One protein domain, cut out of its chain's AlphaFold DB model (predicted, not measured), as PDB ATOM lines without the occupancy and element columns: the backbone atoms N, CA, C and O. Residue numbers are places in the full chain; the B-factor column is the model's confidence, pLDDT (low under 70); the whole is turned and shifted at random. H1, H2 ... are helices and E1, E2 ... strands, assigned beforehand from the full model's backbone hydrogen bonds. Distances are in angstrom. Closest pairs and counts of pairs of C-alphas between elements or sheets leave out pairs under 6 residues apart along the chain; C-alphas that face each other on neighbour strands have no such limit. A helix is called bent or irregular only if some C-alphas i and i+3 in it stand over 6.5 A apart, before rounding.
ATOM      1  N   ARG A 179     -28.497  27.233  36.867       90.19
ATOM      2  CA  ARG A 179     -28.397  27.111  38.318       90.19
ATOM      3  C   ARG A 179     -27.626  25.857  38.703       90.19
ATOM      4  O   ARG A 179     -27.822  24.795  38.119       90.19
ATOM      5  N   TYR A 180     -26.790  25.971  39.723       93.12
ATOM      6  CA  TYR A 180     -26.033  24.867  40.301       93.12
ATOM      7  C   TYR A 180     -26.199  24.857  41.814       93.12
ATOM      8  O   TYR A 180     -26.432  25.892  42.431       93.12
ATOM      9  N   ILE A 181     -26.014  23.688  42.416       93.38
ATOM     10  CA  ILE A 181     -25.691  23.580  43.836       93.38
ATOM     11  C   ILE A 181     -24.187  23.386  43.936       93.38
ATOM     12  O   ILE A 181     -23.660  22.411  43.396       93.38
ATOM     13  N   VAL A 182     -23.511  24.315  44.608       93.69
ATOM     14  CA  VAL A 182     -22.107  24.158  44.983       93.69
ATOM     15  C   VAL A 182     -22.023  23.504  46.353       93.69
ATOM     16  O   VAL A 182     -22.720  23.920  47.272       93.69
ATOM     17  N   GLU A 183     -21.174  22.494  46.487       95.00
ATOM     18  CA  GLU A 183     -20.660  21.977  47.754       95.00
ATOM     19  C   GLU A 183     -19.206  22.436  47.889       95.00
ATOM     20  O   GLU A 183     -18.356  22.039  47.088       95.00
ATOM     21  N   THR A 184     -18.918  23.259  48.897       92.56
ATOM     22  CA  THR A 184     -17.576  23.790  49.157       92.56
ATOM     23  C   THR A 184     -16.997  23.186  50.431       92.56
ATOM     24  O   THR A 184     -17.639  23.169  51.483       92.56
ATOM     25  N   THR A 185     -15.749  22.735  50.350       91.94
ATOM     26  CA  THR A 185     -14.923  22.356  51.500       91.94
ATOM     27  C   THR A 185     -13.636  23.167  51.476       91.94
ATOM     28  O   THR A 185     -12.951  23.229  50.455       91.94
ATOM     29  N   VAL A 186     -13.298  23.778  52.611       90.31
ATOM     30  CA  VAL A 186     -12.055  24.529  52.806       90.31
ATOM     31  C   VAL A 186     -11.367  23.989  54.042       90.31
ATOM     32  O   VAL A 186     -11.981  23.879  55.101       90.31
ATOM     33  N   THR A 187     -10.085  23.678  53.909       88.06
ATOM     34  CA  THR A 187      -9.246  23.221  55.018       88.06
ATOM     35  C   THR A 187      -7.914  23.943  54.972       88.06
ATOM     36  O   THR A 187      -7.329  24.114  53.902       88.06
ATOM     37  N   ASP A 188      -7.426  24.368  56.129       85.38
ATOM     38  CA  ASP A 188      -6.051  24.821  56.289       85.38
ATOM     39  C   ASP A 188      -5.227  23.746  57.031       85.38
ATOM     40  O   ASP A 188      -5.800  22.965  57.792       85.38
ATOM     41  N   PRO A 189      -3.893  23.682  56.862       79.06
ATOM     42  CA  PRO A 189      -3.058  22.666  57.504       79.06
ATOM     43  C   PRO A 189      -3.176  22.600  59.031       79.06
ATOM     44  O   PRO A 189      -2.945  21.541  59.610       79.06
ATOM     45  N   ALA A 190      -3.528  23.710  59.691       74.88
ATOM     46  CA  ALA A 190      -3.705  23.757  61.140       74.88
ATOM     47  C   ALA A 190      -5.144  23.431  61.592       74.88
ATOM     48  O   ALA A 190      -5.396  23.396  62.794       74.88
ATOM     49  N   ASN A 191      -6.079  23.192  60.659       71.56
ATOM     50  CA  ASN A 191      -7.508  22.954  60.904       71.56
ATOM     51  C   ASN A 191      -8.190  24.018  61.789       71.56
ATOM     52  O   ASN A 191      -9.159  23.731  62.490       71.56
ATOM     53  N   VAL A 192      -7.691  25.252  61.765       72.00
ATOM     54  CA  VAL A 192      -8.266  26.387  62.504       72.00
ATOM     55  C   VAL A 192      -9.410  27.014  61.713       72.00
ATOM     56  O   VAL A 192     -10.365  27.506  62.303       72.00
ATOM     57  N   ILE A 193      -9.307  27.022  60.382       73.50
ATOM     58  CA  ILE A 193     -10.351  27.515  59.487       73.50
ATOM     59  C   ILE A 193     -10.813  26.330  58.655       73.50
ATOM     60  O   ILE A 193     -10.078  25.809  57.814       73.50
ATOM     61  N   LYS A 194     -12.049  25.909  58.913       75.50
ATOM     62  CA  LYS A 194     -12.640  24.736  58.286       75.50
ATOM     63  C   LYS A 194     -14.065  25.033  57.848       75.50
ATOM     64  O   LYS A 194     -14.885  25.475  58.647       75.50
ATOM     65  N   ILE A 195     -14.352  24.738  56.588       81.19
ATOM     66  CA  ILE A 195     -15.710  24.565  56.076       81.19
ATOM     67  C   ILE A 195     -15.803  23.131  55.593       81.19
ATOM     68  O   ILE A 195     -14.988  22.718  54.770       81.19
ATOM     69  N   GLU A 196     -16.798  22.390  56.068       83.56
ATOM     70  CA  GLU A 196     -17.091  21.047  55.572       83.56
ATOM     71  C   GLU A 196     -18.419  21.044  54.842       83.56
ATOM     72  O   GLU A 196     -19.444  21.383  55.430       83.56
ATOM     73  N   SER A 197     -18.380  20.647  53.569       85.38
ATOM     74  CA  SER A 197     -19.569  20.371  52.758       85.38
ATOM     75  C   SER A 197     -20.647  21.457  52.837       85.38
ATOM     76  O   SER A 197     -21.837  21.160  52.914       85.38
ATOM     77  N   ASN A 198     -20.247  22.732  52.817       87.94
ATOM     78  CA  ASN A 198     -21.212  23.821  52.804       87.94
ATOM     79  C   ASN A 198     -21.885  23.873  51.435       87.94
ATOM     80  O   ASN A 198     -21.223  24.136  50.429       87.94
ATOM     81  N   THR A 199     -23.191  23.624  51.408       91.06
ATOM     82  CA  THR A 199     -23.976  23.605  50.177       91.06
ATOM     83  C   THR A 199     -24.727  24.907  49.970       91.06
ATOM     84  O   THR A 199     -25.381  25.394  50.896       91.06
ATOM     85  N   LYS A 200     -24.706  25.443  48.751       88.25
ATOM     86  CA  LYS A 200     -25.450  26.657  48.411       88.25
ATOM     87  C   LYS A 200     -25.898  26.652  46.950       88.25
ATOM     88  O   LYS A 200     -25.149  26.159  46.107       88.25
ATOM     89  N   PRO A 201     -27.074  27.205  46.616       88.44
ATOM     90  CA  PRO A 201     -27.396  27.468  45.228       88.44
ATOM     91  C   PRO A 201     -26.600  28.663  44.695       88.44
ATOM     92  O   PRO A 201     -26.426  29.685  45.363       88.44
ATOM     93  N   VAL A 202     -26.111  28.517  43.473       88.38
ATOM     94  CA  VAL A 202     -25.373  29.539  42.737       88.38
ATOM     95  C   VAL A 202     -25.864  29.586  41.297       88.38
ATOM     96  O   VAL A 202     -26.337  28.586  40.749       88.38
ATOM     97  N   LEU A 203     -25.738  30.749  40.674       87.62
ATOM     98  CA  LEU A 203     -26.064  30.952  39.268       87.62
ATOM     99  C   LEU A 203     -24.770  31.094  38.481       87.62
ATOM    100  O   LEU A 203     -23.906  31.884  38.845       87.62
ATOM    101  N   LEU A 204     -24.631  30.325  37.410       87.44
ATOM    102  CA  LEU A 204     -23.570  30.509  36.436       87.44
ATOM    103  C   LEU A 204     -24.169  31.159  35.200       87.44
ATOM    104  O   LEU A 204     -25.120  30.633  34.618       87.44
ATOM    105  N   ASP A 205     -23.588  32.277  34.796       75.19
ATOM    106  CA  ASP A 205     -23.875  32.899  33.515       75.19
ATOM    107  C   ASP A 205     -22.554  33.130  32.782       75.19
ATOM    108  O   ASP A 205     -21.616  33.734  33.306       75.19
ATOM    109  N   ASP A 206     -22.479  32.587  31.577       67.50
ATOM    110  CA  ASP A 206     -21.311  32.607  30.710       67.50
ATOM    111  C   ASP A 206     -21.202  33.868  29.841       67.50
ATOM    112  O   ASP A 206     -20.215  34.020  29.120       67.50
ATOM    113  N   GLN A 207     -22.185  34.774  29.902       58.78
ATOM    114  CA  GLN A 207     -22.227  35.991  29.086       58.78
ATOM    115  C   GLN A 207     -22.126  37.304  29.871       58.78
ATOM    116  O   GLN A 207     -22.176  38.382  29.272       58.78
ATOM    117  N   LEU A 208     -21.964  37.280  31.194       53.31
ATOM    118  CA  LEU A 208     -22.089  38.516  31.965       53.31
ATOM    119  C   LEU A 208     -20.820  39.373  31.984       53.31
ATOM    120  O   LEU A 208     -19.877  39.146  32.740       53.31
ATOM    121  N   GLY A 209     -20.940  40.522  31.318       48.03
ATOM    122  CA  GLY A 209     -20.297  41.781  31.706       48.03
ATOM    123  C   GLY A 209     -20.832  42.389  33.019       48.03
ATOM    124  O   GLY A 209     -20.636  43.580  33.234       48.03
ATOM    125  N   LEU A 210     -21.516  41.607  33.870       49.12
ATOM    126  CA  LEU A 210     -21.955  42.008  35.219       49.12
ATOM    127  C   LEU A 210     -20.898  41.740  36.296       49.12
ATOM    128  O   LEU A 210     -21.020  42.237  37.412       49.12
ATOM    129  N   SER A 211     -19.841  40.991  35.974       50.78
ATOM    130  CA  SER A 211     -18.652  40.970  36.821       50.78
ATOM    131  C   SER A 211     -17.918  42.313  36.691       50.78
ATOM    132  O   SER A 211     -17.697  42.765  35.562       50.78
ATOM    133  N   PRO A 212     -17.467  42.943  37.796       49.28
ATOM    134  CA  PRO A 212     -16.617  44.136  37.729       49.28
ATOM    135  C   PRO A 212     -15.303  43.874  36.970       49.28
ATOM    136  O   PRO A 212     -14.655  44.809  36.507       49.28
ATOM    137  N   VAL A 213     -14.934  42.602  36.795       53.75
ATOM    138  CA  VAL A 213     -13.870  42.157  35.898       53.75
ATOM    139  C   VAL A 213     -14.527  41.594  34.638       53.75
ATOM    140  O   VAL A 213     -15.113  40.513  34.691       53.75
ATOM    141  N   ARG A 214     -14.430  42.307  33.502       53.72
ATOM    142  CA  ARG A 214     -14.841  41.785  32.184       53.72
ATOM    143  C   ARG A 214     -13.976  40.581  31.835       53.72
ATOM    144  O   ARG A 214     -12.900  40.720  31.258       53.72
ATOM    145  N   VAL A 215     -14.451  39.405  32.196       59.50
ATOM    146  CA  VAL A 215     -13.860  38.148  31.769       59.50
ATOM    147  C   VAL A 215     -14.516  37.734  30.456       59.50
ATOM    148  O   VAL A 215     -15.734  37.775  30.316       59.50
ATOM    149  N   GLY A 216     -13.688  37.470  29.446       63.56
ATOM    150  CA  GLY A 216     -14.146  37.112  28.105       63.56
ATOM    151  C   GLY A 216     -14.655  35.668  28.017       63.56
ATOM    152  O   GLY A 216     -14.836  35.002  29.037       63.56
ATOM    153  N   PRO A 217     -14.839  35.145  26.794       71.75
ATOM    154  CA  PRO A 217     -15.142  33.733  26.577       71.75
ATOM    155  C   PRO A 217     -14.133  32.820  27.292       71.75
ATOM    156  O   PRO A 217     -12.937  33.117  27.322       71.75
ATOM    157  N   GLY A 218     -14.607  31.699  27.842       82.00
ATOM    158  CA  GLY A 218     -13.758  30.726  28.546       82.00
ATOM    159  C   GLY A 218     -13.540  31.023  30.030       82.00
ATOM    160  O   GLY A 218     -12.665  30.421  30.641       82.00
ATOM    161  N   TYR A 219     -14.323  31.921  30.626       86.69
ATOM    162  CA  TYR A 219     -14.318  32.160  32.065       86.69
ATOM    163  C   TYR A 219     -15.683  31.837  32.667       86.69
ATOM    164  O   TYR A 219     -16.717  32.199  32.113       86.69
ATOM    165  N   LEU A 220     -15.677  31.168  33.815       87.75
ATOM    166  CA  LEU A 220     -16.859  30.820  34.591       87.75
ATOM    167  C   LEU A 220     -16.845  31.613  35.894       87.75
ATOM    168  O   LEU A 220     -15.916  31.483  36.697       87.75
ATOM    169  N   ASN A 221     -17.880  32.417  36.104       85.50
ATOM    170  CA  ASN A 221     -18.088  33.152  37.340       85.50
ATOM    171  C   ASN A 221     -19.440  32.759  37.933       85.50
ATOM    172  O   ASN A 221     -20.482  32.981  37.320       85.50
ATOM    173  N   PHE A 222     -19.408  32.167  39.121       86.56
ATOM    174  CA  PHE A 222     -20.621  31.817  39.841       86.56
ATOM    175  C   PHE A 222     -21.073  33.011  40.675       86.56
ATOM    176  O   PHE A 222     -20.266  33.676  41.321       86.56
ATOM    177  N   LEU A 223     -22.371  33.267  40.672       83.12
ATOM    178  CA  LEU A 223     -23.027  34.294  41.461       83.12
ATOM    179  C   LEU A 223     -23.799  33.636  42.597       83.12
ATOM    180  O   LEU A 223     -24.393  32.567  42.442       83.12
ATOM    181  N   ASP A 224     -23.811  34.298  43.744       81.75
ATOM    182  CA  ASP A 224     -24.695  33.940  44.843       81.75
ATOM    183  C   ASP A 224     -26.147  34.276  44.469       81.75
ATOM    184  O   ASP A 224     -26.500  35.450  44.335       81.75
ATOM    185  N   GLU A 225     -26.983  33.246  44.302       78.69
ATOM    186  CA  GLU A 225     -28.376  33.406  43.869       78.69
ATOM    187  C   GLU A 225     -29.167  34.315  44.815       78.69
ATOM    188  O   GLU A 225     -29.844  35.237  44.366       78.69
ATOM    189  N   TYR A 226     -29.069  34.084  46.127       75.62
ATOM    190  CA  TYR A 226     -29.860  34.835  47.101       75.62
ATOM    191  C   TYR A 226     -29.412  36.286  47.197       75.62
ATOM    192  O   TYR A 226     -30.245  37.180  47.335       75.62
ATOM    193  N   PHE A 227     -28.103  36.533  47.110       73.81
ATOM    194  CA  PHE A 227     -27.591  37.896  47.106       73.81
ATOM    195  C   PHE A 227     -28.108  38.666  45.887       73.81
ATOM    196  O   PHE A 227     -28.627  39.774  46.045       73.81
ATOM    197  N   TYR A 228     -28.040  38.066  44.695       72.06
ATOM    198  CA  TYR A 228     -28.573  38.685  43.484       72.06
ATOM    199  C   TYR A 228     -30.093  38.879  43.576       72.06
ATOM    200  O   TYR A 228     -30.572  39.989  43.365       72.06
ATOM    201  N   GLY A 229     -30.853  37.851  43.967       69.44
ATOM    202  CA  GLY A 229     -32.316  37.923  44.057       69.44
ATOM    203  C   GLY A 229     -32.839  38.969  45.050       69.44
ATOM    204  O   GLY A 229     -33.918  39.517  44.843       69.44
ATOM    205  N   LEU A 230     -32.084  39.282  46.112       70.81
ATOM    206  CA  LEU A 230     -32.470  40.287  47.113       70.81
ATOM    207  C   LEU A 230     -31.997  41.706  46.783       70.81
ATOM    208  O   LEU A 230     -32.647  42.670  47.183       70.81
ATOM    209  N   THR A 231     -30.852  41.850  46.114       70.00
ATOM    210  CA  THR A 231     -30.205  43.162  45.922       70.00
ATOM    211  C   THR A 231     -30.218  43.649  44.476       70.00
ATOM    212  O   THR A 231     -29.934  44.820  44.232       70.00
ATOM    213  N   GLY A 232     -30.487  42.764  43.511       66.75
ATOM    214  CA  GLY A 232     -30.276  43.007  42.082       66.75
ATOM    215  C   GLY A 232     -28.801  43.180  41.695       66.75
ATOM    216  O   GLY A 232     -28.503  43.550  40.563       66.75
ATOM    217  N   SER A 233     -27.862  42.959  42.624       67.81
ATOM    218  CA  SER A 233     -26.432  43.159  42.402       67.81
ATOM    219  C   SER A 233     -25.734  41.835  42.104       67.81
ATOM    220  O   SER A 233     -25.797  40.881  42.879       67.81
ATOM    221  N   ALA A 234     -25.015  41.793  40.983       63.66
ATOM    222  CA  ALA A 234     -24.146  40.682  40.621       63.66
ATOM    223  C   ALA A 234     -22.806  40.794  41.363       63.66
ATOM    224  O   ALA A 234     -21.801  41.244  40.813       63.66
ATOM    225  N   GLN A 235     -22.778  40.399  42.635       63.50
ATOM    226  CA  GLN A 235     -21.508  40.108  43.297       63.50
ATOM    227  C   GLN A 235     -21.138  38.644  43.060       63.50
ATOM    228  O   GLN A 235     -21.974  37.749  43.186       63.50
ATOM    229  N   GLY A 236     -19.876  38.414  42.686       62.53
ATOM    230  CA  GLY A 236     -19.329  37.064  42.549       62.53
ATOM    231  C   GLY A 236     -19.480  36.265  43.843       62.53
ATOM    232  O   GLY A 236     -19.514  36.832  44.938       62.53
ATOM    233  N   PHE A 237     -19.591  34.948  43.710       72.12
ATOM    234  CA  PHE A 237     -19.710  34.024  44.827       72.12
ATOM    235  C   PHE A 237     -18.466  34.113  45.720       72.12
ATOM    236  O   PHE A 237     -17.385  33.653  45.365       72.12
ATOM    237  N   ALA A 238     -18.628  34.703  46.904       77.88
ATOM    238  CA  ALA A 238     -17.587  34.723  47.916       77.88
ATOM    239  C   ALA A 238     -17.697  33.491  48.827       77.88
ATOM    240  O   ALA A 238     -18.731  33.267  49.463       77.88
ATOM    241  N   THR A 239     -16.614  32.728  48.969       79.62
ATOM    242  CA  THR A 239     -16.504  31.702  50.010       79.62
ATOM    243  C   THR A 239     -16.301  32.394  51.350       79.62
ATOM    244  O   THR A 239     -15.213  32.881  51.663       79.62
ATOM    245  N   LEU A 240     -17.364  32.464  52.145       77.19
ATOM    246  CA  LEU A 240     -17.317  33.025  53.490       77.19
ATOM    247  C   LEU A 240     -16.862  31.956  54.477       77.19
ATOM    248  O   LEU A 240     -17.496  30.909  54.561       77.19
ATOM    249  N   VAL A 241     -15.809  32.237  55.239       72.69
ATOM    250  CA  VAL A 241     -15.283  31.352  56.284       72.69
ATOM    251  C   VAL A 241     -15.397  32.028  57.647       72.69
ATOM    252  O   VAL A 241     -15.296  33.253  57.756       72.69
ATOM    253  N   ASP A 242     -15.588  31.223  58.686       71.81
ATOM    254  CA  ASP A 242     -15.576  31.686  60.070       71.81
ATOM    255  C   ASP A 242     -14.163  31.523  60.646       71.81
ATOM    256  O   ASP A 242     -13.553  30.456  60.544       71.81
ATOM    257  N   ASN A 243     -13.625  32.590  61.238       66.88
ATOM    258  CA  ASN A 243     -12.363  32.524  61.957       66.88
ATOM    259  C   ASN A 243     -12.597  32.092  63.409       66.88
ATOM    260  O   ASN A 243     -13.263  32.797  64.169       66.88
ATOM    261  N   LEU A 244     -12.037  30.944  63.793       65.31
ATOM    262  CA  LEU A 244     -12.240  30.336  65.112       65.31
ATOM    263  C   LEU A 244     -11.169  30.731  66.143       65.31
ATOM    264  O   LEU A 244     -11.244  30.311  67.300       65.31
ATOM    265  N   THR A 245     -10.169  31.537  65.770       59.03
ATOM    266  CA  THR A 245      -9.144  31.999  66.712       59.03
ATOM    267  C   THR A 245      -9.686  33.076  67.658       59.03
ATOM    268  O   THR A 245      -9.626  34.279  67.412       59.03
ATOM    269  N   THR A 246     -10.158  32.584  68.806       49.97
ATOM    270  CA  THR A 246     -10.296  33.247  70.115       49.97
ATOM    271  C   THR A 246     -11.313  34.388  70.228       49.97
ATOM    272  O   THR A 246     -11.015  35.557  70.005       49.97
ATOM    273  N   GLY A 247     -12.505  34.020  70.703       53.44
ATOM    274  CA  GLY A 247     -13.584  34.891  71.170       53.44
ATOM    275  C   GLY A 247     -14.887  34.091  71.281       53.44
ATOM    276  O   GLY A 247     -15.014  33.041  70.659       53.44
ATOM    277  N   THR A 248     -15.875  34.563  72.045       51.50
ATOM    278  CA  THR A 248     -17.227  33.955  72.077       51.50
ATOM    279  C   THR A 248     -18.021  34.180  70.783       51.50
ATOM    280  O   THR A 248     -19.136  33.683  70.655       51.50
ATOM    281  N   THR A 249     -17.457  34.922  69.822       56.06
ATOM    282  CA  THR A 249     -18.098  35.297  68.559       56.06
ATOM    283  C   THR A 249     -17.128  35.046  67.409       56.06
ATOM    284  O   THR A 249     -16.073  35.677  67.347       56.06
ATOM    285  N   ALA A 250     -17.476  34.137  66.497       59.06
ATOM    286  CA  ALA A 250     -16.711  33.922  65.272       59.06
ATOM    287  C   ALA A 250     -16.801  35.162  64.367       59.06
ATOM    288  O   ALA A 250     -17.889  35.704  64.157       59.06
ATOM    289  N   THR A 251     -15.671  35.618  63.822       65.12
ATOM    290  CA  THR A 251     -15.664  36.663  62.789       65.12
ATOM    291  C   THR A 251     -15.726  36.006  61.414       65.12
ATOM    292  O   THR A 251     -14.864  35.204  61.055       65.12
ATOM    293  N   ARG A 252     -16.766  36.332  60.642       71.75
ATOM    294  CA  ARG A 252     -16.940  35.844  59.269       71.75
ATOM    295  C   ARG A 252     -16.202  36.748  58.294       71.75
ATOM    296  O   ARG A 252     -16.372  37.966  58.346       71.75
ATOM    297  N   PHE A 253     -15.425  36.172  57.384       73.50
ATOM    298  CA  PHE A 253     -14.745  36.926  56.331       73.50
ATOM    299  C   PHE A 253     -14.824  36.212  54.978       73.50
ATOM    300  O   PHE A 253     -14.952  34.991  54.910       73.50
ATOM    301  N   ALA A 254     -14.760  36.982  53.891       75.69
ATOM    302  CA  ALA A 254     -14.675  36.440  52.539       75.69
ATOM    303  C   ALA A 254     -13.251  35.944  52.278       75.69
ATOM    304  O   ALA A 254     -12.322  36.746  52.190       75.69
ATOM    305  N   LEU A 255     -13.077  34.626  52.178       77.38
ATOM    306  CA  LEU A 255     -11.781  34.009  51.918       77.38
ATOM    307  C   LEU A 255     -11.365  34.188  50.455       77.38
ATOM    308  O   LEU A 255     -10.237  34.578  50.174       77.38
ATOM    309  N   LEU A 256     -12.275  33.886  49.530       83.00
ATOM    310  CA  LEU A 256     -12.026  33.938  48.093       83.00
ATOM    311  C   LEU A 256     -13.309  34.288  47.337       83.00
ATOM    312  O   LEU A 256     -14.401  33.934  47.764       83.00
ATOM    313  N   ASN A 257     -13.156  34.987  46.219       83.25
ATOM    314  CA  ASN A 257     -14.182  35.191  45.196       83.25
ATOM    315  C   ASN A 257     -13.578  34.689  43.883       83.25
ATOM    316  O   ASN A 257     -12.708  35.380  43.329       83.25
ATOM    317  N   PRO A 258     -13.854  33.432  43.499       86.81
ATOM    318  CA  PRO A 258     -13.138  32.766  42.437       86.81
ATOM    319  C   PRO A 258     -13.835  32.989  41.095       86.81
ATOM    320  O   PRO A 258     -15.051  32.898  40.957       86.81
ATOM    321  N   THR A 259     -13.034  33.221  40.066       87.88
ATOM    322  CA  THR A 259     -13.460  33.073  38.674       87.88
ATOM    323  C   THR A 259     -12.531  32.092  37.985       87.88
ATOM    324  O   THR A 259     -11.309  32.172  38.120       87.88
ATOM    325  N   PHE A 260     -13.119  31.140  37.274       90.31
ATOM    326  CA  PHE A 260     -12.420  29.988  36.728       90.31
ATOM    327  C   PHE A 260     -12.203  30.181  35.239       90.31
ATOM    328  O   PHE A 260     -13.167  30.262  34.489       90.31
ATOM    329  N   GLN A 261     -10.955  30.224  34.794       90.88
ATOM    330  CA  GLN A 261     -10.658  30.155  33.370       90.88
ATOM    331  C   GLN A 261     -10.573  28.697  32.946       90.88
ATOM    332  O   GLN A 261      -9.835  27.914  33.545       90.88
ATOM    333  N   ILE A 262     -11.297  28.347  31.894       91.62
ATOM    334  CA  ILE A 262     -11.340  27.017  31.304       91.62
ATOM    335  C   ILE A 262     -10.904  27.060  29.839       91.62
ATOM    336  O   ILE A 262     -11.030  28.081  29.162       91.62
ATOM    337  N   ASP A 263     -10.403  25.939  29.332       90.62
ATOM    338  CA  ASP A 263     -10.196  25.759  27.896       90.62
ATOM    339  C   ASP A 263     -11.491  25.335  27.172       90.62
ATOM    340  O   ASP A 263     -12.542  25.121  27.783       90.62
ATOM    341  N   GLY A 264     -11.422  25.176  25.846       85.06
ATOM    342  CA  GLY A 264     -12.568  24.755  25.029       85.06
ATOM    343  C   GLY A 264     -13.111  23.355  25.363       85.06
ATOM    344  O   GLY A 264     -14.274  23.065  25.077       85.06
ATOM    345  N   SER A 265     -12.311  22.493  26.003       89.00
ATOM    346  CA  SER A 265     -12.782  21.189  26.487       89.00
ATOM    347  C   SER A 265     -13.561  21.312  27.802       89.00
ATOM    348  O   SER A 265     -14.444  20.497  28.076       89.00
ATOM    349  N   GLY A 266     -13.319  22.385  28.560       90.56
ATOM    350  CA  GLY A 266     -13.863  22.625  29.893       90.56
ATOM    351  C   GLY A 266     -12.850  22.388  31.013       90.56
ATOM    352  O   GLY A 266     -13.228  22.444  32.181       90.56
ATOM    353  N   LYS A 267     -11.579  22.109  30.705       94.81
ATOM    354  CA  LYS A 267     -10.538  21.902  31.718       94.81
ATOM    355  C   LYS A 267     -10.143  23.232  32.352       94.81
ATOM    356  O   LYS A 267      -9.915  24.206  31.639       94.81
ATOM    357  N   LEU A 268     -10.025  23.254  33.676       94.94
ATOM    358  CA  LEU A 268      -9.562  24.411  34.434       94.94
ATOM    359  C   LEU A 268      -8.102  24.716  34.088       94.94
ATOM    360  O   LEU A 268      -7.222  23.866  34.224       94.94
ATOM    361  N   LEU A 269      -7.860  25.952  33.666       92.19
ATOM    362  CA  LEU A 269      -6.537  26.503  33.399       92.19
ATOM    363  C   LEU A 269      -6.032  27.308  34.595       92.19
ATOM    364  O   LEU A 269      -4.887  27.147  35.011       92.19
ATOM    365  N   GLN A 270      -6.884  28.174  35.151       91.50
ATOM    366  CA  GLN A 270      -6.475  29.141  36.166       91.50
ATOM    367  C   GLN A 270      -7.655  29.603  37.029       91.50
ATOM    368  O   GLN A 270      -8.803  29.611  36.586       91.50
ATOM    369  N   VAL A 271      -7.359  30.015  38.266       91.31
ATOM    370  CA  VAL A 271      -8.328  30.618  39.195       91.31
ATOM    371  C   VAL A 271      -7.923  32.065  39.471       91.31
ATOM    372  O   VAL A 271      -6.757  32.358  39.771       91.31
ATOM    373  N   TYR A 272      -8.892  32.967  39.366       87.31
ATOM    374  CA  TYR A 272      -8.722  34.413  39.467       87.31
ATOM    375  C   TYR A 272      -9.478  35.005  40.647       87.31
ATOM    376  O   TYR A 272     -10.558  34.534  40.998       87.31
ATOM    377  N   ASN A 273      -8.912  36.069  41.218       82.50
ATOM    378  CA  ASN A 273      -9.509  36.865  42.277       82.50
ATOM    379  C   ASN A 273     -10.287  38.052  41.702       82.50
ATOM    380  O   ASN A 273      -9.704  39.087  41.355       82.50
ATOM    381  N   THR A 274     -11.611  37.941  41.678       74.25
ATOM    382  CA  THR A 274     -12.493  39.014  41.195       74.25
ATOM    383  C   THR A 274     -12.917  40.016  42.267       74.25
ATOM    384  O   THR A 274     -13.394  41.092  41.912       74.25
ATOM    385  N   LEU A 275     -12.652  39.755  43.555       66.38
ATOM    386  CA  LEU A 275     -12.876  40.715  44.654       66.38
ATOM    387  C   LEU A 275     -12.039  41.991  44.483       66.38
ATOM    388  O   LEU A 275     -12.467  43.078  44.853       66.38
ATOM    389  N   SER A 276     -10.833  41.858  43.935       56.56
ATOM    390  CA  SER A 276      -9.861  42.953  43.865       56.56
ATOM    391  C   SER A 276     -10.095  43.947  42.721       56.56
ATOM    392  O   SER A 276      -9.331  44.902  42.599       56.56
ATOM    393  N   GLY A 277     -11.051  43.689  41.816       58.44
ATOM    394  CA  GLY A 277     -11.211  44.427  40.551       58.44
ATOM    395  C   GLY A 277     -10.019  44.312  39.581       58.44
ATOM    396  O   GLY A 277     -10.151  44.639  38.408       58.44
ATOM    397  N   SER A 278      -8.869  43.811  40.047       61.81
ATOM    398  CA  SER A 278      -7.628  43.673  39.280       61.81
ATOM    399  C   SER A 278      -7.603  42.442  38.376       61.81
ATOM    400  O   SER A 278      -6.776  42.370  37.473       61.81
ATOM    401  N   GLY A 279      -8.473  41.455  38.634       68.00
ATOM    402  CA  GLY A 279      -8.449  40.175  37.929       68.00
ATOM    403  C   GLY A 279      -7.126  39.424  38.108       68.00
ATOM    404  O   GLY A 279      -6.728  38.679  37.220       68.00
ATOM    405  N   ALA A 280      -6.410  39.633  39.219       81.25
ATOM    406  CA  ALA A 280      -5.165  38.926  39.495       81.25
ATOM    407  C   ALA A 280      -5.414  37.424  39.701       81.25
ATOM    408  O   ALA A 280      -6.408  37.017  40.309       81.25
ATOM    409  N   SER A 281      -4.499  36.584  39.221       83.81
ATOM    410  CA  SER A 281      -4.558  35.152  39.514       83.81
ATOM    411  C   SER A 281      -4.242  34.870  40.982       83.81
ATOM    412  O   SER A 281      -3.349  35.485  41.563       83.81
ATOM    413  N   TYR A 282      -4.921  33.875  41.555       86.88
ATOM    414  CA  TYR A 282      -4.583  33.328  42.868       86.88
ATOM    415  C   TYR A 282      -3.298  32.478  42.875       86.88
ATOM    416  O   TYR A 282      -2.876  32.063  43.950       86.88
ATOM    417  N   ASN A 283      -2.678  32.204  41.716       88.12
ATOM    418  CA  ASN A 283      -1.506  31.323  41.588       88.12
ATOM    419  C   ASN A 283      -1.706  29.978  42.310       88.12
ATOM    420  O   ASN A 283      -0.913  29.572  43.160       88.12
ATOM    421  N   VAL A 284      -2.818  29.309  42.007       93.25
ATOM    422  CA  VAL A 284      -3.194  28.056  42.665       93.25
ATOM    423  C   VAL A 284      -2.379  26.872  42.147       93.25
ATOM    424  O   VAL A 284      -1.940  26.855  40.999       93.25
ATOM    425  N   THR A 285      -2.243  25.839  42.974       95.81
ATOM    426  CA  THR A 285      -1.779  24.511  42.550       95.81
ATOM    427  C   THR A 285      -2.979  23.577  42.472       95.81
ATOM    428  O   THR A 285      -3.643  23.367  43.483       95.81
ATOM    429  N   LEU A 286      -3.281  23.029  41.295       96.00
ATOM    430  CA  LEU A 286      -4.385  22.078  41.141       96.00
ATOM    431  C   LEU A 286      -4.034  20.740  41.800       96.00
ATOM    432  O   LEU A 286      -2.942  20.209  41.599       96.00
ATOM    433  N   ASN A 287      -4.971  20.192  42.563       95.31
ATOM    434  CA  ASN A 287      -4.826  18.895  43.211       95.31
ATOM    435  C   ASN A 287      -5.412  17.794  42.311       95.31
ATOM    436  O   ASN A 287      -6.358  18.030  41.563       95.31
ATOM    437  N   SER A 288      -4.866  16.579  42.374       93.44
ATOM    438  CA  SER A 288      -5.277  15.451  41.520       93.44
ATOM    439  C   SER A 288      -6.503  14.677  42.021       93.44
ATOM    440  O   SER A 288      -6.942  13.736  41.364       93.44
ATOM    441  N   ASP A 289      -7.061  15.048  43.171       93.19
ATOM    442  CA  ASP A 289      -8.243  14.430  43.782       93.19
ATOM    443  C   ASP A 289      -9.576  14.971  43.233       93.19
ATOM    444  O   ASP A 289     -10.648  14.544  43.660       93.19
ATOM    445  N   ALA A 290      -9.515  15.869  42.250       94.88
ATOM    446  CA  ALA A 290     -10.642  16.312  41.445       94.88
ATOM    447  C   ALA A 290     -10.266  16.294  39.953       94.88
ATOM    448  O   ALA A 290      -9.092  16.457  39.609       94.88
ATOM    449  N   PRO A 291     -11.244  16.143  39.042       95.56
ATOM    450  CA  PRO A 291     -10.981  16.179  37.604       95.56
ATOM    451  C   PRO A 291     -10.501  17.559  37.126       95.56
ATOM    452  O   PRO A 291      -9.857  17.650  36.082       95.56
ATOM    453  N   ASN A 292     -10.787  18.620  37.893       97.12
ATOM    454  CA  ASN A 292     -10.488  20.011  37.553       97.12
ATOM    455  C   ASN A 292     -11.023  20.389  36.170       97.12
ATOM    456  O   ASN A 292     -10.334  21.008  35.358       97.12
ATOM    457  N   SER A 293     -12.245  19.964  35.874       95.75
ATOM    458  CA  SER A 293     -12.869  20.176  34.578       95.75
ATOM    459  C   SER A 293     -14.382  20.219  34.688       95.75
ATOM    460  O   SER A 293     -14.991  19.684  35.622       95.75
ATOM    461  N   PHE A 294     -14.978  20.904  33.721       94.94
ATOM    462  CA  PHE A 294     -16.407  20.953  33.496       94.94
ATOM    463  C   PHE A 294     -16.819  19.789  32.599       94.94
ATOM    464  O   PHE A 294     -16.260  19.597  31.518       94.94
ATOM    465  N   SER A 295     -17.840  19.055  33.025       94.00
ATOM    466  CA  SER A 295     -18.467  17.987  32.262       94.00
ATOM    467  C   SER A 295     -19.878  18.391  31.847       94.00
ATOM    468  O   SER A 295     -20.667  18.875  32.660       94.00
ATOM    469  N   TYR A 296     -20.187  18.164  30.573       92.12
ATOM    470  CA  TYR A 296     -21.524  18.280  30.003       92.12
ATOM    471  C   TYR A 296     -21.877  16.916  29.417       92.12
ATOM    472  O   TYR A 296     -21.371  16.570  28.349       92.12
ATOM    473  N   ALA A 297     -22.693  16.138  30.122       89.94
ATOM    474  CA  ALA A 297     -23.190  14.861  29.615       89.94
ATOM    475  C   ALA A 297     -24.557  15.035  28.937       89.94
ATOM    476  O   ALA A 297     -24.809  14.441  27.892       89.94
ATOM    477  N   ALA A 298     -25.415  15.882  29.515       89.69
ATOM    478  CA  ALA A 298     -26.717  16.261  28.975       89.69
ATOM    479  C   ALA A 298     -27.175  17.617  29.547       89.69
ATOM    480  O   ALA A 298     -26.585  18.142  30.493       89.69
ATOM    481  N   ASN A 299     -28.272  18.164  29.021       90.94
ATOM    482  CA  ASN A 299     -28.852  19.448  29.419       90.94
ATOM    483  C   ASN A 299     -29.117  19.553  30.925       90.94
ATOM    484  O   ASN A 299     -28.960  20.634  31.486       90.94
ATOM    485  N   ASP A 300     -29.498  18.461  31.582       88.19
ATOM    486  CA  ASP A 300     -29.715  18.409  33.028       88.19
ATOM    487  C   ASP A 300     -28.630  17.641  33.799       88.19
ATOM    488  O   ASP A 300     -28.746  17.477  35.012       88.19
ATOM    489  N   ASP A 301     -27.563  17.220  33.119       91.12
ATOM    490  CA  ASP A 301     -26.404  16.552  33.713       91.12
ATOM    491  C   ASP A 301     -25.124  17.309  33.351       91.12
ATOM    492  O   ASP A 301     -24.369  16.965  32.430       91.12
ATOM    493  N   LYS A 302     -24.924  18.406  34.085       93.06
ATOM    494  CA  LYS A 302     -23.716  19.222  34.033       93.06
ATOM    495  C   LYS A 302     -23.058  19.207  35.400       93.06
ATOM    496  O   LYS A 302     -23.718  19.351  36.435       93.06
ATOM    497  N   THR A 303     -21.744  19.054  35.416       95.56
ATOM    498  CA  THR A 303     -20.972  19.081  36.656       95.56
ATOM    499  C   THR A 303     -19.682  19.851  36.465       95.56
ATOM    500  O   THR A 303     -19.088  19.855  35.390       95.56
ATOM    501  N   PHE A 304     -19.230  20.498  37.528       96.12
ATOM    502  CA  PHE A 304     -17.905  21.095  37.588       96.12
ATOM    503  C   PHE A 304     -17.288  20.705  38.920       96.12
ATOM    504  O   PHE A 304     -17.900  20.912  39.962       96.12
ATOM    505  N   SER A 305     -16.120  20.077  38.901       96.50
ATOM    506  CA  SER A 305     -15.462  19.633  40.129       96.50
ATOM    507  C   SER A 305     -14.006  20.033  40.087       96.50
ATOM    508  O   SER A 305     -13.275  19.667  39.162       96.50
ATOM    509  N   ILE A 306     -13.604  20.806  41.086       96.50
ATOM    510  CA  ILE A 306     -12.279  21.398  41.177       96.50
ATOM    511  C   ILE A 306     -11.707  21.182  42.570       96.50
ATOM    512  O   ILE A 306     -12.410  21.238  43.582       96.50
ATOM    513  N   SER A 307     -10.403  20.949  42.618       96.50
ATOM    514  CA  SER A 307      -9.637  21.001  43.844       96.50
ATOM    515  C   SER A 307      -8.315  21.686  43.591       96.50
ATOM    516  O   SER A 307      -7.575  21.360  42.663       96.50
ATOM    517  N   TYR A 308      -8.010  22.646  44.448       95.69
ATOM    518  CA  TYR A 308      -6.781  23.395  44.351       95.69
ATOM    519  C   TYR A 308      -6.298  23.832  45.722       95.69
ATOM    520  O   TYR A 308      -7.038  23.901  46.704       95.69
ATOM    521  N   THR A 309      -5.013  24.122  45.769       95.25
ATOM    522  CA  THR A 309      -4.330  24.667  46.922       95.25
ATOM    523  C   THR A 309      -3.941  26.105  46.618       95.25
ATOM    524  O   THR A 309      -3.358  26.386  45.568       95.25
ATOM    525  N   VAL A 310      -4.273  27.023  47.520       92.75
ATOM    526  CA  VAL A 310      -4.021  28.459  47.374       92.75
ATOM    527  C   VAL A 310      -3.386  29.013  48.642       92.75
ATOM    528  O   VAL A 310      -3.747  28.613  49.745       92.75
ATOM    529  N   THR A 311      -2.446  29.940  48.492       91.25
ATOM    530  CA  THR A 311      -1.862  30.664  49.624       91.25
ATOM    531  C   THR A 311      -2.501  32.039  49.716       91.25
ATOM    532  O   THR A 311      -2.400  32.832  48.783       91.25
ATOM    533  N   LEU A 312      -3.166  32.320  50.835       86.00
ATOM    534  CA  LEU A 312      -3.891  33.566  51.072       86.00
ATOM    535  C   LEU A 312      -3.476  34.179  52.407       86.00
ATOM    536  O   LEU A 312      -3.214  33.476  53.384       86.00
ATOM    537  N   THR A 313      -3.470  35.507  52.463       83.75
ATOM    538  CA  THR A 313      -3.359  36.234  53.727       83.75
ATOM    539  C   THR A 313      -4.710  36.187  54.431       83.75
ATOM    540  O   THR A 313      -5.673  36.783  53.957       83.75
ATOM    541  N   ALA A 314      -4.779  35.495  55.565       77.75
ATOM    542  CA  ALA A 314      -5.994  35.355  56.361       77.75
ATOM    543  C   ALA A 314      -5.782  35.882  57.790       77.75
ATOM    544  O   ALA A 314      -4.665  35.792  58.316       77.75
ATOM    545  N   PRO A 315      -6.824  36.417  58.447       73.31
ATOM    546  CA  PRO A 315      -6.746  36.811  59.848       73.31
ATOM    547  C   PRO A 315      -6.327  35.641  60.749       73.31
ATOM    548  O   PRO A 315      -6.850  34.533  60.643       73.31
ATOM    549  N   LEU A 316      -5.381  35.899  61.651       70.56
ATOM    550  CA  LEU A 316      -5.030  35.013  62.761       70.56
ATOM    551  C   LEU A 316      -5.733  35.465  64.045       70.56
ATOM    552  O   LEU A 316      -6.173  34.631  64.820       70.56
ATOM    553  N   THR A 317      -5.883  36.771  64.244       70.56
ATOM    554  CA  THR A 317      -6.686  37.400  65.307       70.56
ATOM    555  C   THR A 317      -7.432  38.597  64.699       70.56
ATOM    556  O   THR A 317      -7.175  38.922  63.537       70.56
ATOM    557  N   PRO A 318      -8.314  39.309  65.430       68.06
ATOM    558  CA  PRO A 318      -8.949  40.520  64.906       68.06
ATOM    559  C   PRO A 318      -7.972  41.607  64.416       68.06
ATOM    560  O   PRO A 318      -8.364  42.451  63.619       68.06
ATOM    561  N   THR A 319      -6.711  41.599  64.866       74.31
ATOM    562  CA  THR A 319      -5.716  42.640  64.549       74.31
ATOM    563  C   THR A 319      -4.481  42.124  63.811       74.31
ATOM    564  O   THR A 319      -3.595  42.913  63.493       74.31
ATOM    565  N   THR A 320      -4.377  40.819  63.550       77.88
ATOM    566  CA  THR A 320      -3.208  40.227  62.878       77.88
ATOM    567  C   THR A 320      -3.627  39.302  61.752       77.88
ATOM    568  O   THR A 320      -4.613  38.575  61.859       77.88
ATOM    569  N   THR A 321      -2.849  39.296  60.674       80.69
ATOM    570  CA  THR A 321      -3.013  38.381  59.543       80.69
ATOM    571  C   THR A 321      -1.765  37.528  59.370       80.69
ATOM    572  O   THR A 321      -0.681  37.858  59.850       80.69
ATOM    573  N   SER A 322      -1.921  36.394  58.701       83.19
ATOM    574  CA  SER A 322      -0.823  35.499  58.354       83.19
ATOM    575  C   SER A 322      -1.057  34.913  56.969       83.19
ATOM    576  O   SER A 322      -2.200  34.703  56.562       83.19
ATOM    577  N   SER A 323       0.030  34.666  56.241       87.56
ATOM    578  CA  SER A 323      -0.024  33.919  54.988       87.56
ATOM    579  C   SER A 323      -0.230  32.442  55.305       87.56
ATOM    580  O   SER A 323       0.538  31.858  56.072       87.56
ATOM    581  N   ARG A 324      -1.296  31.854  54.764       85.88
ATOM    582  CA  ARG A 324      -1.712  30.481  55.052       85.88
ATOM    583  C   ARG A 324      -2.081  29.773  53.766       85.88
ATOM    584  O   ARG A 324      -2.657  30.367  52.858       85.88
ATOM    585  N   GLN A 325      -1.760  28.492  53.718       91.31
ATOM    586  CA  GLN A 325      -2.179  27.626  52.635       91.31
ATOM    587  C   GLN A 325      -3.573  27.073  52.943       91.31
ATOM    588  O   GLN A 325      -3.840  26.657  54.066       91.31
ATOM    589  N   PHE A 326      -4.444  27.054  51.944       91.44
ATOM    590  CA  PHE A 326      -5.781  26.484  52.020       91.44
ATOM    591  C   PHE A 326      -5.944  25.470  50.900       91.44
ATOM    592  O   PHE A 326      -5.666  25.774  49.739       91.44
ATOM    593  N   LYS A 327      -6.433  24.281  51.243       93.94
ATOM    594  CA  LYS A 327      -6.985  23.341  50.275       93.94
ATOM    595  C   LYS A 327      -8.471  23.637  50.118       93.94
ATOM    596  O   LYS A 327      -9.219  23.596  51.097       93.94
ATOM    597  N   VAL A 328      -8.874  23.905  48.884       93.94
ATOM    598  CA  VAL A 328     -10.253  24.178  48.484       93.94
ATOM    599  C   VAL A 328     -10.728  23.039  47.588       93.94
ATOM    600  O   VAL A 328     -10.003  22.581  46.700       93.94
ATOM    601  N   VAL A 329     -11.935  22.550  47.849       94.94
ATOM    602  CA  VAL A 329     -12.642  21.581  47.007       94.94
ATOM    603  C   VAL A 329     -14.034  22.135  46.757       94.94
ATOM    604  O   VAL A 329     -14.763  22.407  47.711       94.94
ATOM    605  N   GLU A 330     -14.404  22.279  45.491       95.06
ATOM    606  CA  GLU A 330     -15.724  22.760  45.090       95.06
ATOM    607  C   GLU A 330     -16.329  21.802  44.071       95.06
ATOM    608  O   GLU A 330     -15.704  21.447  43.068       95.06
ATOM    609  N   LYS A 331     -17.559  21.367  44.347       96.31
ATOM    610  CA  LYS A 331     -18.337  20.506  43.460       96.31
ATOM    611  C   LYS A 331     -19.633  21.209  43.115       96.31
ATOM    612  O   LYS A 331     -20.477  21.413  43.980       96.31
ATOM    613  N   TYR A 332     -19.802  21.535  41.849       96.19
ATOM    614  CA  TYR A 332     -21.011  22.123  41.307       96.19
ATOM    615  C   TYR A 332     -21.795  21.033  40.592       96.19
ATOM    616  O   TYR A 332     -21.297  20.406  39.653       96.19
ATOM    617  N   LYS A 333     -23.034  20.824  41.024       96.12
ATOM    618  CA  LYS A 333     -23.988  19.941  40.356       96.12
ATOM    619  C   LYS A 333     -25.113  20.778  39.776       96.12
ATOM    620  O   LYS A 333     -25.675  21.609  40.489       96.12
ATOM    621  N   TYR A 334     -25.429  20.567  38.501       94.25
ATOM    622  CA  TYR A 334     -26.512  21.294  37.853       94.25
ATOM    623  C   TYR A 334     -27.828  21.074  38.589       94.25
ATOM    624  O   TYR A 334     -28.157  19.959  39.009       94.25
ATOM    625  N   HIS A 335     -28.562  22.161  38.776       91.31
ATOM    626  CA  HIS A 335     -29.841  22.126  39.442       91.31
ATOM    627  C   HIS A 335     -30.950  21.815  38.426       91.31
ATOM    628  O   HIS A 335     -30.931  22.362  37.322       91.31
TER     629      HIS A 335
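This is residues 179 to 335 of the 342 residues of an uncharacterized protein of Sphingobacteriales bacterium (UniProt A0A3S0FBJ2). One long antiparallel sheet of eight strands curls round into a barrel-like wall, nearly closed at one end, where its edge strands E7 and E8 come together; the long hairpin of E9 and E10 sweeps along it. The small hairpin of E4 and E5 covers the gap between E2 and the far part of E9 towards the other end, and the short helix H1 sits outside the sheet, beside E2. The printed part has 157 residues, with the named elements in the order E1, E2, E3, H1, E4, E5, E6, E7, E8, E9, E10: one helix and ten strands, mostly strand. The large sheet runs E7, E6, E3, E2, E1, E10, E9, E8, and E4 and E5 make a second antiparallel sheet. The whole is compact, with a radius of gyration of the C-alphas of 15.5 A and spans of 47 by 37 by 28 A.

E1, residues 179 to 187, begins at C-alpha 179 at (-28.397, 27.111, 38.318) and is 25.7 A long. E2, residues 194 to 204, is 25.1 A long and bends by 70 degrees at residue 197. E3 is residues 219 to 224, and H1 follows directly as residues 225 to 231. E4 is residues 239 to 243 and E5 residues 251 to 256; E5 runs on into E6, residues 258 to 262, across a break of 1 residue, at 18 degrees. E7 is residues 268 to 273 and E8 residues 293 to 298. E9, residues 301 to 317, is the longest strand by residues, at 42.7 A, and bends by 68 degrees at residue 311; its last C-alpha is at (-6.686, 37.400, 65.307). E10, residues 320 to 334, is 39.1 A long, bends by 72 degrees at residue 323, and ends at C-alpha 334 at (-26.512, 21.294, 37.853).

The large sheet is twisted and curled, its way across turning by 140 degrees. It is a folded sheet, bent back on itself into two leaves: E7, E6, E3, E2 and E1 face E9 and E8, with E10 as the hinge. E1, E2 and E3 form a meander, each strand the antiparallel neighbour of the one before, and so do E8, E9 and E10. Between E1 and E2, a hairpin, N 182 and O 200 are 2.9 A apart; between E1 and E10, N 183 and O 331 are 2.8 A apart. E3 is staggered: residues 222 to 224 pair with E2, with N 223 and O 203 at 2.8 A, and residues 219 to 221 pair with E6, with N 220 and O 260 at 2.8 A. In the hairpin of E9 and E10, N 310 and O 326 are 2.9 A apart. The edge strands E7 and E8 have their closest C-alphas at Leu 268 and Ser 293, 5.4 A apart. In the hairpin of E4 and E5, N 241 and O 253 are 2.9 A apart. The closest C-alphas of E2 and E4, Ile 195 and Val 241, are 6.8 A apart; those of E5 and E9, Leu 255 and Ala 314, 7.4 A. H1 is on the large sheet at a height of 8.3 A, over none of its strands, and each of its O i to N i+4 pairs is within hydrogen-bond range.

The two C-alphas farthest apart, of Ala 298 and Thr 319, are 49.0 A apart. The printed part has no cut. The links from E2 to E3 and from E7 to E8 are long; in the second, residues 285 to 286 pair antiparallel with residues 308 to 309 of E9. The mean pLDDT of the printed part is 80.9, and 32 residues are under 70, among them 206 to 216 and 243 to 251.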